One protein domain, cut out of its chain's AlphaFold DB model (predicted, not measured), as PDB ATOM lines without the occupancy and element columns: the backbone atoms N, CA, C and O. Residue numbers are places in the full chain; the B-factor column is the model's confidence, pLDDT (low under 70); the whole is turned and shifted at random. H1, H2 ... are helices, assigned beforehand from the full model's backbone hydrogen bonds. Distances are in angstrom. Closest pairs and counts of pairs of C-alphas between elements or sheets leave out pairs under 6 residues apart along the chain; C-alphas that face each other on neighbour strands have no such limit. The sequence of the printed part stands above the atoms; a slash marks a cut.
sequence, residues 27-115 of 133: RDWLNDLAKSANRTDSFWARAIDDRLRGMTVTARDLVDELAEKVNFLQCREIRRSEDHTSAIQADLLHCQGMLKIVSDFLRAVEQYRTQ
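AT A GLANCE: This is residues 27 to 115 of the 133 residues of an uncharacterized protein of Salmonella enterica (UniProt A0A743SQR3). The model is an uneven helical hairpin: one very long helix, H1, and a second long helix, H3, that folds back side by side with the later part of H1, with the short H2 in the turn between them. Residues 27 to 48 of H1 stick out beyond this pair as a free arm, and the arm makes much of the length. The printed part has 89 residues, with three named helices in the order H1, H2, H3 and no named strand; the class is all helix. The whole is extended, with a radius of gyration of the C-alphas of 22.0 A, and the C-alphas span 78 by 18 by 17 A.

IN THESE COORDINATES: Find C-alpha 27 at (56.452, 13.355, 13.732); from there H1, residues 27 to 74, runs 67.2 A to C-alpha 74 at (22.555, -19.777, 61.391). Next look at H2, residues 76 to 79, which is 5.1 A from its first to its last C-alpha. Then find C-alpha 85 at (14.611, -25.861, 57.693), where H3, residues 85 to 115, begins; it runs 45.0 A to C-alpha 115 at (48.891, -2.838, 39.894).

HOW THE PARTS SIT: Go first along H1 to residues 52 to 74, the part with which alone it touches H3. There are 21 pairs of C-alphas within 8 A between the two helices, and the closest C-alphas, those of Val 63 and Leu 99, are 6.0 A apart. H1 and H3 run opposite ways at a shallow tilt of 29 degrees. H2 is close to H1 but not clearly touching it; their closest C-alphas, those of Leu 73 and Arg 79, are 7.2 A apart. H2 is also close to H3 but not clearly touching, with the C-alphas of Arg 79 and Thr 85 the closest at 5.9 A. In the backbone of H3 every O i to N i+4 pair is within hydrogen-bond range, and in H1 42 of 44 are. H2 is too short for such a pair, and its 1 pair of O i and N i+3 is not within range.

THE WHOLE: The two C-alphas farthest apart are those of Arg 27 and Glu 82, at 77.9 A. Without residues 27 to 48, which stand free, the body has 67 residues and spans 50 by 15 by 14 A. The printed part has no cut, and the links H1 to H2 and H2 to H3 are tight, with 1 and 5 residues. The mean pLDDT of the printed part is 79.8; look for values under 70 at residues 35 to 44, residues 78 to 85 and residue 115.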
ATOM      1  N   ARG A  27      56.139  12.756  12.427       81.06
ATOM      2  CA  ARG A  27      56.452  13.355  13.732       81.06
ATOM      3  C   ARG A  27      55.224  14.020  14.353       81.06
ATOM      4  O   ARG A  27      54.993  13.853  15.548       81.06
ATOM      5  N   ASP A  28      54.453  14.758  13.565       81.56
ATOM      6  CA  ASP A  28      53.239  15.427  14.033       81.56
ATOM      7  C   ASP A  28      52.179  14.395  14.447       81.56
ATOM      8  O   ASP A  28      51.627  14.486  15.544       81.56
ATOM      9  N   TRP A  29      52.003  13.334  13.655       80.38
ATOM     10  CA  TRP A  29      51.112  12.221  13.975       80.38
ATOM     11  C   TRP A  29      51.536  11.466  15.244       80.38
ATOM     12  O   TRP A  29      50.700  11.204  16.107       80.38
ATOM     13  N   LEU A  30      52.831  11.169  15.418       81.88
ATOM     14  CA  LEU A  30      53.348  10.545  16.644       81.88
ATOM     15  C   LEU A  30      53.139  11.438  17.874       81.88
ATOM     16  O   LEU A  30      52.781  10.941  18.941       81.88
ATOM     17  N   ASN A  31      53.329  12.750  17.732       81.25
ATOM     18  CA  ASN A  31      53.080  13.709  18.806       81.25
ATOM     19  C   ASN A  31      51.596  13.779  19.175       81.25
ATOM     20  O   ASN A  31      51.263  13.855  20.356       81.25
ATOM     21  N   ASP A  32      50.702  13.753  18.194       77.06
ATOM     22  CA  ASP A  32      49.264  13.775  18.446       77.06
ATOM     23  C   ASP A  32      48.765  12.445  19.017       77.06
ATOM     24  O   ASP A  32      47.959  12.451  19.951       77.06
ATOM     25  N   LEU A  33      49.332  11.316  18.580       74.69
ATOM     26  CA  LEU A  33      49.103  10.012  19.197       74.69
ATOM     27  C   LEU A  33      49.556  10.014  20.662       74.69
ATOM     28  O   LEU A  33      48.768   9.661  21.536       74.69
ATOM     29  N   ALA A  34      50.770  10.485  20.952       73.19
ATOM     30  CA  ALA A  34      51.292  10.574  22.314       73.19
ATOM     31  C   ALA A  34      50.437  11.497  23.200       73.19
ATOM     32  O   ALA A  34      50.095  11.137  24.325       73.19
ATOM     33  N   LYS A  35      50.010  12.662  22.689       69.62
ATOM     34  CA  LYS A  35      49.086  13.563  23.402       69.62
ATOM     35  C   LYS A  35      47.725  12.914  23.644       69.62
ATOM     36  O   LYS A  35      47.140  13.137  24.701       69.62
ATOM     37  N   SER A  36      47.207  12.160  22.676       61.78
ATOM     38  CA  SER A  36      45.913  11.484  22.798       61.78
ATOM     39  C   SER A  36      45.971  10.357  23.828       61.78
ATOM     40  O   SER A  36      45.117  10.313  24.709       61.78
ATOM     41  N   ALA A  37      47.022   9.534  23.810       60.91
ATOM     42  CA  ALA A  37      47.267   8.490  24.798       60.91
ATOM     43  C   ALA A  37      47.380   9.082  26.210       60.91
ATOM     44  O   ALA A  37      46.662   8.662  27.112       60.91
ATOM     45  N   ASN A  38      48.164  10.153  26.376       58.97
ATOM     46  CA  ASN A  38      48.395  10.776  27.681       58.97
ATOM     47  C   ASN A  38      47.139  11.468  28.261       58.97
ATOM     48  O   ASN A  38      46.925  11.483  29.471       58.97
ATOM     49  N   ARG A  39      46.267  12.033  27.407       55.44
ATOM     50  CA  ARG A  39      44.971  12.599  27.844       55.44
ATOM     51  C   ARG A  39      43.935  11.524  28.158       55.44
ATOM     52  O   ARG A  39      43.090  11.736  29.026       55.44
ATOM     53  N   THR A  40      43.981  10.410  27.436       52.66
ATOM     54  CA  THR A  40      42.994   9.336  27.565       52.66
ATOM     55  C   THR A  40      43.285   8.496  28.808       52.66
ATOM     56  O   THR A  40      42.356   8.218  29.557       52.66
ATOM     57  N   ASP A  41      44.553   8.211  29.116       62.25
ATOM     58  CA  ASP A  41      44.905   7.435  30.312       62.25
ATOM     59  C   ASP A  41      44.498   8.152  31.604       62.25
ATOM     60  O   ASP A  41      43.759   7.607  32.417       62.25
ATOM     61  N   SER A  42      44.883   9.419  31.788       65.88
ATOM     62  CA  SER A  42      44.702  10.070  33.095       65.88
ATOM     63  C   SER A  42      43.244  10.409  33.432       65.88
ATOM     64  O   SER A  42      42.844  10.328  34.595       65.88
ATOM     65  N   PHE A  43      42.432  10.802  32.444       69.06
ATOM     66  CA  PHE A  43      41.040  11.185  32.697       69.06
ATOM     67  C   PHE A  43      40.141   9.966  32.919       69.06
ATOM     68  O   PHE A  43      39.380   9.934  33.888       69.06
ATOM     69  N   TRP A  44      40.249   8.949  32.056       68.12
ATOM     70  CA  TRP A  44      39.442   7.740  32.190       68.12
ATOM     71  C   TRP A  44      39.879   6.904  33.391       68.12
ATOM     72  O   TRP A  44      39.007   6.433  34.115       68.12
ATOM     73  N   ALA A  45      41.182   6.798  33.680       72.19
ATOM     74  CA  ALA A  45      41.656   6.091  34.870       72.19
ATOM     75  C   ALA A  45      41.125   6.723  36.162       72.19
ATOM     76  O   ALA A  45      40.618   6.009  37.021       72.19
ATOM     77  N   ARG A  46      41.141   8.061  36.281       75.62
ATOM     78  CA  ARG A  46      40.570   8.757  37.449       75.62
ATOM     79  C   ARG A  46      39.064   8.557  37.575       75.62
ATOM     80  O   ARG A  46      38.587   8.224  38.651       75.62
ATOM     81  N   ALA A  47      38.319   8.712  36.479       76.69
ATOM     82  CA  ALA A  47      36.873   8.499  36.491       76.69
ATOM     83  C   ALA A  47      36.502   7.048  36.859       76.69
ATOM     84  O   ALA A  47      35.497   6.809  37.531       76.69
ATOM     85  N   ILE A  48      37.318   6.081  36.430       79.31
ATOM     86  CA  ILE A  48      37.171   4.671  36.790       79.31
ATOM     87  C   ILE A  48      37.535   4.449  38.265       79.31
ATOM     88  O   ILE A  48      36.740   3.819  38.957       79.31
ATOM     89  N   ASP A  49      38.648   4.990  38.780       80.88
ATOM     90  CA  ASP A  49      39.025   4.861  40.202       80.88
ATOM     91  C   ASP A  49      37.964   5.468  41.129       80.88
ATOM     92  O   ASP A  49      37.549   4.824  42.092       80.88
ATOM     93  N   ASP A  50      37.443   6.657  40.809       80.50
ATOM     94  CA  ASP A  50      36.382   7.301  41.592       80.50
ATOM     95  C   ASP A  50      35.110   6.444  41.627       80.50
ATOM     96  O   ASP A  50      34.491   6.252  42.682       80.50
ATOM     97  N   ARG A  51      34.731   5.864  40.483       82.81
ATOM     98  CA  ARG A  51      33.569   4.975  40.397       82.81
ATOM     99  C   ARG A  51      33.799   3.662  41.141       82.81
ATOM    100  O   ARG A  51      32.900   3.211  41.852       82.81
ATOM    101  N   LEU A  52      34.983   3.065  41.013       83.81
ATOM    102  CA  LEU A  52      35.367   1.858  41.743       83.81
ATOM    103  C   LEU A  52      35.353   2.111  43.249       83.81
ATOM    104  O   LEU A  52      34.808   1.297  43.991       83.81
ATOM    105  N   ARG A  53      35.856   3.258  43.710       83.38
ATOM    106  CA  ARG A  53      35.812   3.672  45.116       83.38
ATOM    107  C   ARG A  53      34.381   3.759  45.631       83.38
ATOM    108  O   ARG A  53      34.089   3.178  46.674       83.38
ATOM    109  N   GLY A  54      33.490   4.412  44.884       83.38
ATOM    110  CA  GLY A  54      32.066   4.474  45.220       83.38
ATOM    111  C   GLY A  54      31.436   3.083  45.328       83.38
ATOM    112  O   GLY A  54      30.810   2.763  46.334       83.38
ATOM    113  N   MET A  55      31.683   2.218  44.341       84.31
ATOM    114  CA  MET A  55      31.190   0.836  44.355       84.31
ATOM    115  C   MET A  55      31.769   0.009  45.508       84.31
ATOM    116  O   MET A  55      31.068  -0.835  46.054       84.31
ATOM    117  N   THR A  56      33.023   0.248  45.895       87.69
ATOM    118  CA  THR A  56      33.695  -0.458  46.998       87.69
ATOM    119  C   THR A  56      33.045  -0.132  48.340       87.69
ATOM    120  O   THR A  56      32.908  -1.022  49.174       87.69
ATOM    121  N   VAL A  57      32.624   1.121  48.550       87.12
ATOM    122  CA  VAL A  57      31.893   1.523  49.764       87.12
ATOM    123  C   VAL A  57      30.570   0.767  49.845       87.12
ATOM    124  O   VAL A  57      30.369   0.006  50.783       87.12
ATOM    125  N   THR A  58      29.734   0.859  48.809       88.00
ATOM    126  CA  THR A  58      28.436   0.165  48.785       88.00
ATOM    127  C   THR A  58      28.585  -1.357  48.883       88.00
ATOM    128  O   THR A  58      27.787  -2.024  49.530       88.00
ATOM    129  N   ALA A  59      29.616  -1.931  48.258       87.50
ATOM    130  CA  ALA A  59      29.894  -3.361  48.343       87.50
ATOM    131  C   ALA A  59      30.285  -3.805  49.762       87.50
ATOM    132  O   ALA A  59      29.938  -4.916  50.152       87.50
ATOM    133  N   ARG A  60      30.976  -2.966  50.543       90.56
ATOM    134  CA  ARG A  60      31.282  -3.265  51.952       90.56
ATOM    135  C   ARG A  60      30.026  -3.240  52.814       90.56
ATOM    136  O   ARG A  60      29.808  -4.198  53.542       90.56
ATOM    137  N   ASP A  61      29.171  -2.235  52.635       90.38
ATOM    138  CA  ASP A  61      27.892  -2.156  53.354       90.38
ATOM    139  C   ASP A  61      27.037  -3.413  53.092       90.38
ATOM    140  O   ASP A  61      26.508  -4.030  54.014       90.38
ATOM    141  N   LEU A  62      26.987  -3.870  51.833       87.69
ATOM    142  CA  LEU A  62      26.299  -5.112  51.463       87.69
ATOM    143  C   LEU A  62      26.907  -6.361  52.116       87.69
ATOM    144  O   LEU A  62      26.174  -7.302  52.422       87.69
ATOM    145  N   VAL A  63      28.231  -6.411  52.299       90.94
ATOM    146  CA  VAL A  63      28.890  -7.522  53.003       90.94
ATOM    147  C   VAL A  63      28.471  -7.547  54.465       90.94
ATOM    148  O   VAL A  63      28.134  -8.623  54.960       90.94
ATOM    149  N   ASP A  64      28.443  -6.394  55.129       91.12
ATOM    150  CA  ASP A  64      28.049  -6.294  56.534       91.12
ATOM    151  C   ASP A  64      26.582  -6.723  56.720       91.12
ATOM    152  O   ASP A  64      26.291  -7.605  57.532       91.12
ATOM    153  N   GLU A  65      25.668  -6.222  55.882       90.50
ATOM    154  CA  GLU A  65      24.252  -6.622  55.907       90.50
ATOM    155  C   GLU A  65      24.050  -8.125  55.647       90.50
ATOM    156  O   GLU A  65      23.250  -8.796  56.311       90.50
ATOM    157  N   LEU A  66      24.757  -8.686  54.661       89.06
ATOM    158  CA  LEU A  66      24.663 -10.112  54.356       89.06
ATOM    159  C   LEU A  66      25.260 -10.971  55.477       89.06
ATOM    160  O   LEU A  66      24.724 -12.045  55.759       89.06
ATOM    161  N   ALA A  67      26.334 -10.519  56.125       88.94
ATOM    162  CA  ALA A  67      26.942 -11.218  57.251       88.94
ATOM    163  C   ALA A  67      25.985 -11.284  58.449       88.94
ATOM    164  O   ALA A  67      25.828 -12.350  59.050       88.94
ATOM    165  N   GLU A  68      25.280 -10.191  58.753       90.12
ATOM    166  CA  GLU A  68      24.236 -10.174  59.783       90.12
ATOM    167  C   GLU A  68      23.109 -11.164  59.471       90.12
ATOM    168  O   GLU A  68      22.724 -11.965  60.329       90.12
ATOM    169  N   LYS A  69      22.620 -11.177  58.224       86.88
ATOM    170  CA  LYS A  69      21.576 -12.117  57.791       86.88
ATOM    171  C   LYS A  69      22.028 -13.571  57.871       86.88
ATOM    172  O   LYS A  69      21.266 -14.416  58.336       86.88
ATOM    173  N   VAL A  70      23.261 -13.877  57.465       87.44
ATOM    174  CA  VAL A  70      23.818 -15.232  57.594       87.44
ATOM    175  C   VAL A  70      23.899 -15.646  59.060       87.44
ATOM    176  O   VAL A  70      23.469 -16.750  59.389       87.44
ATOM    177  N   ASN A  71      24.383 -14.769  59.941       87.25
ATOM    178  CA  ASN A  71      24.452 -15.051  61.375       87.25
ATOM    179  C   ASN A  71      23.065 -15.330  61.962       87.25
ATOM    180  O   ASN A  71      22.892 -16.314  62.679       87.25
ATOM    181  N   PHE A  72      22.067 -14.521  61.602       87.00
ATOM    182  CA  PHE A  72      20.683 -14.729  62.017       87.00
ATOM    183  C   PHE A  72      20.145 -16.087  61.546       87.00
ATOM    184  O   PHE A  72      19.670 -16.877  62.355       87.00
ATOM    185  N   LEU A  73      20.276 -16.414  60.258       83.44
ATOM    186  CA  LEU A  73      19.789 -17.683  59.702       83.44
ATOM    187  C   LEU A  73      20.535 -18.910  60.258       83.44
ATOM    188  O   LEU A  73      19.990 -20.015  60.286       83.44
ATOM    189  N   GLN A  74      21.773 -18.734  60.727       84.06
ATOM    190  CA  GLN A  74      22.555 -19.777  61.391       84.06
ATOM    191  C   GLN A  74      22.178 -19.995  62.862       84.06
ATOM    192  O   GLN A  74      22.568 -21.027  63.422       84.06
ATOM    193  N   CYS A  75      21.409 -19.089  63.481       84.38
ATOM    194  CA  CYS A  75      20.972 -19.222  64.869       84.38
ATOM    195  C   CYS A  75      20.255 -20.557  65.110       84.38
ATOM    196  O   CYS A  75      19.439 -21.039  64.315       84.38
ATOM    197  N   ARG A  76      20.572 -21.173  66.249       72.25
ATOM    198  CA  ARG A  76      20.153 -22.538  66.588       72.25
ATOM    199  C   ARG A  76      18.635 -22.658  66.710       72.25
ATOM    200  O   ARG A  76      18.072 -23.693  66.362       72.25
ATOM    201  N   GLU A  77      18.000 -21.616  67.218       74.81
ATOM    202  CA  GLU A  77      16.563 -21.479  67.423       74.81
ATOM    203  C   GLU A  77      15.823 -21.489  66.082       74.81
ATOM    204  O   GLU A  77      14.808 -22.162  65.938       74.81
ATOM    205  N   ILE A  78      16.393 -20.819  65.080       69.31
ATOM    206  CA  ILE A  78      15.836 -20.687  63.731       69.31
ATOM    207  C   ILE A  78      16.003 -21.994  62.950       69.31
ATOM    208  O   ILE A  78      15.058 -22.486  62.337       69.31
ATOM    209  N   ARG A  79      17.164 -22.642  63.076       67.06
ATOM    210  CA  ARG A  79      17.445 -23.948  62.460       67.06
ATOM    211  C   ARG A  79      16.635 -25.124  63.014       67.06
ATOM    212  O   ARG A  79      16.631 -26.180  62.391       67.06
ATOM    213  N   ARG A  80      16.045 -24.998  64.206       65.88
ATOM    214  CA  ARG A  80      15.262 -26.069  64.851       65.88
ATOM    215  C   ARG A  80      13.784 -26.059  64.475       65.88
ATOM    216  O   ARG A  80      13.087 -27.003  64.828       65.88
ATOM    217  N   SER A  81      13.325 -25.023  63.778       65.56
ATOM    218  CA  SER A  81      11.985 -24.989  63.202       65.56
ATOM    219  C   SER A  81      11.885 -26.031  62.080       65.56
ATOM    220  O   SER A  81      12.469 -25.871  61.004       65.56
ATOM    221  N   GLU A  82      11.173 -27.124  62.353       57.50
ATOM    222  CA  GLU A  82      10.945 -28.237  61.419       57.50
ATOM    223  C   GLU A  82      10.250 -27.749  60.129       57.50
ATOM    224  O   GLU A  82      10.601 -28.185  59.034       57.50
ATOM    225  N   ASP A  83       9.398 -26.724  60.239       59.53
ATOM    226  CA  ASP A  83       8.648 -26.123  59.127       59.53
ATOM    227  C   ASP A  83       9.474 -25.181  58.234       59.53
ATOM    228  O   ASP A  83       9.033 -24.806  57.145       59.53
ATOM    229  N   HIS A  84      10.658 -24.741  58.672       59.81
ATOM    230  CA  HIS A  84      11.435 -23.711  57.963       59.81
ATOM    231  C   HIS A  84      12.840 -24.157  57.559       59.81
ATOM    232  O   HIS A  84      13.560 -23.407  56.903       59.81
ATOM    233  N   THR A  85      13.234 -25.387  57.889       69.56
ATOM    234  CA  THR A  85      14.611 -25.861  57.693       69.56
ATOM    235  C   THR A  85      15.053 -25.823  56.221       69.56
ATOM    236  O   THR A  85      16.185 -25.433  55.946       69.56
ATOM    237  N   SER A  86      14.184 -26.162  55.261       75.44
ATOM    238  CA  SER A  86      14.527 -26.156  53.828       75.44
ATOM    239  C   SER A  86      14.595 -24.747  53.224       75.44
ATOM    240  O   SER A  86      15.529 -24.445  52.484       75.44
ATOM    241  N   ALA A  87      13.649 -23.870  53.568       81.12
ATOM    242  CA  ALA A  87      13.630 -22.479  53.111       81.12
ATOM    243  C   ALA A  87      14.814 -21.683  53.683       81.12
ATOM    244  O   ALA A  87      15.546 -21.040  52.937       81.12
ATOM    245  N   ILE A  88      15.084 -21.828  54.986       82.19
ATOM    246  CA  ILE A  88      16.236 -21.207  55.653       82.19
ATOM    247  C   ILE A  88      17.554 -21.698  55.044       82.19
ATOM    248  O   ILE A  88      18.483 -20.912  54.877       82.19
ATOM    249  N   GLN A  89      17.662 -22.986  54.698       81.00
ATOM    250  CA  GLN A  89      18.854 -23.515  54.028       81.00
ATOM    251  C   GLN A  89      19.057 -22.911  52.636       81.00
ATOM    252  O   GLN A  89      20.193 -22.597  52.282       81.00
ATOM    253  N   ALA A  90      17.982 -22.731  51.864       85.62
ATOM    254  CA  ALA A  90      18.048 -22.088  50.555       85.62
ATOM    255  C   ALA A  90      18.486 -20.618  50.670       85.62
ATOM    256  O   ALA A  90      19.406 -20.201  49.963       85.62
ATOM    257  N   ASP A  91      17.903 -19.867  51.606       87.00
ATOM    258  CA  ASP A  91      18.257 -18.467  51.861       87.00
ATOM    259  C   ASP A  91      19.700 -18.328  52.351       87.00
ATOM    260  O   ASP A  91      20.449 -17.472  51.881       87.00
ATOM    261  N   LEU A  92      20.137 -19.218  53.242       86.38
ATOM    262  CA  LEU A  92      21.507 -19.244  53.745       86.38
ATOM    263  C   LEU A  92      22.510 -19.526  52.621       86.38
ATOM    264  O   LEU A  92      23.530 -18.841  52.533       86.38
ATOM    265  N   LEU A  93      22.214 -20.483  51.737       87.50
ATOM    266  CA  LEU A  93      23.045 -20.768  50.567       87.50
ATOM    267  C   LEU A  93      23.109 -19.554  49.626       87.50
ATOM    268  O   LEU A  93      24.180 -19.218  49.118       87.50
ATOM    269  N   HIS A  94      21.980 -18.870  49.427       89.06
ATOM    270  CA  HIS A  94      21.910 -17.669  48.600       89.06
ATOM    271  C   HIS A  94      22.748 -16.527  49.187       89.06
ATOM    272  O   HIS A  94      23.613 -15.987  48.498       89.06
ATOM    273  N   CYS A  95      22.570 -16.210  50.474       87.75
ATOM    274  CA  CYS A  95      23.337 -15.171  51.157       87.75
ATOM    275  C   CYS A  95      24.842 -15.473  51.165       87.75
ATOM    276  O   CYS A  95      25.647 -14.576  50.916       87.75
ATOM    277  N   GLN A  96      25.241 -16.731  51.377       88.56
ATOM    278  CA  GLN A  96      26.647 -17.144  51.280       88.56
ATOM    279  C   GLN A  96      27.205 -16.989  49.859       88.56
ATOM    280  O   GLN A  96      28.339 -16.537  49.685       88.56
ATOM    281  N   GLY A  97      26.410 -17.320  48.838       87.69
ATOM    282  CA  GLY A  97      26.768 -17.096  47.438       87.69
ATOM    283  C   GLY A  97      26.974 -15.612  47.125       87.69
ATOM    284  O   GLY A  97      27.986 -15.245  46.528       87.69
ATOM    285  N   MET A  98      26.061 -14.753  47.583       88.69
ATOM    286  CA  MET A  98      26.177 -13.301  47.426       88.69
ATOM    287  C   MET A  98      27.418 -12.750  48.135       88.69
ATOM    288  O   MET A  98      28.191 -12.026  47.511       88.69
ATOM    289  N   LEU A  99      27.667 -13.149  49.389       88.69
ATOM    290  CA  LEU A  99      28.870 -12.759  50.136       88.69
ATOM    291  C   LEU A  99      30.144 -13.102  49.375       88.69
ATOM    292  O   LEU A  99      31.049 -12.273  49.274       88.69
ATOM    293  N   LYS A 100      30.205 -14.310  48.808       89.06
ATOM    294  CA  LYS A 100      31.347 -14.749  48.013       89.06
ATOM    295  C   LYS A 100      31.554 -13.854  46.790       89.06
ATOM    296  O   LYS A 100      32.672 -13.406  46.568       89.06
ATOM    297  N   ILE A 101      30.497 -13.564  46.029       89.25
ATOM    298  CA  ILE A 101      30.578 -12.721  44.823       89.25
ATOM    299  C   ILE A 101      31.056 -11.308  45.172       89.25
ATOM    300  O   ILE A 101      31.967 -10.791  44.527       89.25
ATOM    301  N   VAL A 102      30.471 -10.691  46.201       87.06
ATOM    302  CA  VAL A 102      30.827  -9.324  46.601       87.06
ATOM    303  C   VAL A 102      32.258  -9.271  47.151       87.06
ATOM    304  O   VAL A 102      33.017  -8.369  46.804       87.06
ATOM    305  N   SER A 103      32.675 -10.277  47.923       86.44
ATOM    306  CA  SER A 103      34.054 -10.387  48.420       86.44
ATOM    307  C   SER A 103      35.064 -10.598  47.287       86.44
ATOM    308  O   SER A 103      36.139  -9.996  47.288       86.44
ATOM    309  N   ASP A 104      34.719 -11.428  46.298       89.31
ATOM    310  CA  ASP A 104      35.535 -11.659  45.104       89.31
ATOM    311  C   ASP A 104      35.700 -10.360  44.294       89.31
ATOM    312  O   ASP A 104      36.816 -10.039  43.879       89.31
ATOM    313  N   PHE A 105      34.627  -9.576  44.143       88.62
ATOM    314  CA  PHE A 105      34.671  -8.253  43.518       88.62
ATOM    315  C   PHE A 105      35.587  -7.285  44.278       88.62
ATOM    316  O   PHE A 105      36.487  -6.701  43.677       88.62
ATOM    317  N   LEU A 106      35.412  -7.148  45.598       88.44
ATOM    318  CA  LEU A 106      36.243  -6.270  46.432       88.44
ATOM    319  C   LEU A 106      37.733  -6.616  46.312       88.44
ATOM    320  O   LEU A 106      38.576  -5.730  46.175       88.44
ATOM    321  N   ARG A 107      38.056  -7.913  46.304       88.69
ATOM    322  CA  ARG A 107      39.425  -8.398  46.114       88.69
ATOM    323  C   ARG A 107      39.981  -8.045  44.734       88.69
ATOM    324  O   ARG A 107      41.135  -7.635  44.648       88.69
ATOM    325  N   ALA A 108      39.189  -8.191  43.674       86.19
ATOM    326  CA  ALA A 108      39.612  -7.838  42.320       86.19
ATOM    327  C   ALA A 108      39.891  -6.331  42.179       86.19
ATOM    328  O   ALA A 108      40.875  -5.944  41.552       86.19
ATOM    329  N   VAL A 109      39.073  -5.481  42.811       84.81
ATOM    330  CA  VAL A 109      39.300  -4.026  42.835       84.81
ATOM    331  C   VAL A 109      40.601  -3.679  43.561       84.81
ATOM    332  O   VAL A 109      41.372  -2.859  43.073       84.81
ATOM    333  N   GLU A 110      40.897  -4.326  44.689       83.81
ATOM    334  CA  GLU A 110      42.151  -4.086  45.415       83.81
ATOM    335  C   GLU A 110      43.386  -4.529  44.609       83.81
ATOM    336  O   GLU A 110      44.410  -3.842  44.580       83.81
ATOM    337  N   GLN A 111      43.284  -5.645  43.883       83.69
ATOM    338  CA  GLN A 111      44.335  -6.104  42.969       83.69
ATOM    339  C   GLN A 111      44.572  -5.117  41.820       83.69
ATOM    340  O   GLN A 111      45.717  -4.814  41.499       83.69
ATOM    341  N   TYR A 112      43.507  -4.567  41.238       79.88
ATOM    342  CA  TYR A 112      43.621  -3.533  40.210       79.88
ATOM    343  C   TYR A 112      44.344  -2.282  40.739       79.88
ATOM    344  O   TYR A 112      45.253  -1.764  40.097       79.88
ATOM    345  N   ARG A 113      44.006  -1.833  41.954       74.38
ATOM    346  CA  ARG A 113      44.611  -0.633  42.563       74.38
ATOM    347  C   ARG A 113      46.076  -0.817  42.953       74.38
ATOM    348  O   ARG A 113      46.830   0.150  42.949       74.38
ATOM    349  N   THR A 114      46.488  -2.036  43.290       74.69
ATOM    350  CA  THR A 114      47.895  -2.343  43.596       74.69
ATOM    351  C   THR A 114      48.763  -2.438  42.338       74.69
ATOM    352  O   THR A 114      49.940  -2.104  42.410       74.69
ATOM    353  N   GLN A 115      48.189  -2.803  41.186       67.56
ATOM    354  CA  GLN A 115      48.891  -2.838  39.894       67.56
ATOM    355  C   GLN A 115      49.171  -1.440  39.312       67.56
ATOM    356  O   GLN A 115      50.207  -1.242  38.687       67.56
TER     357      GLN A 115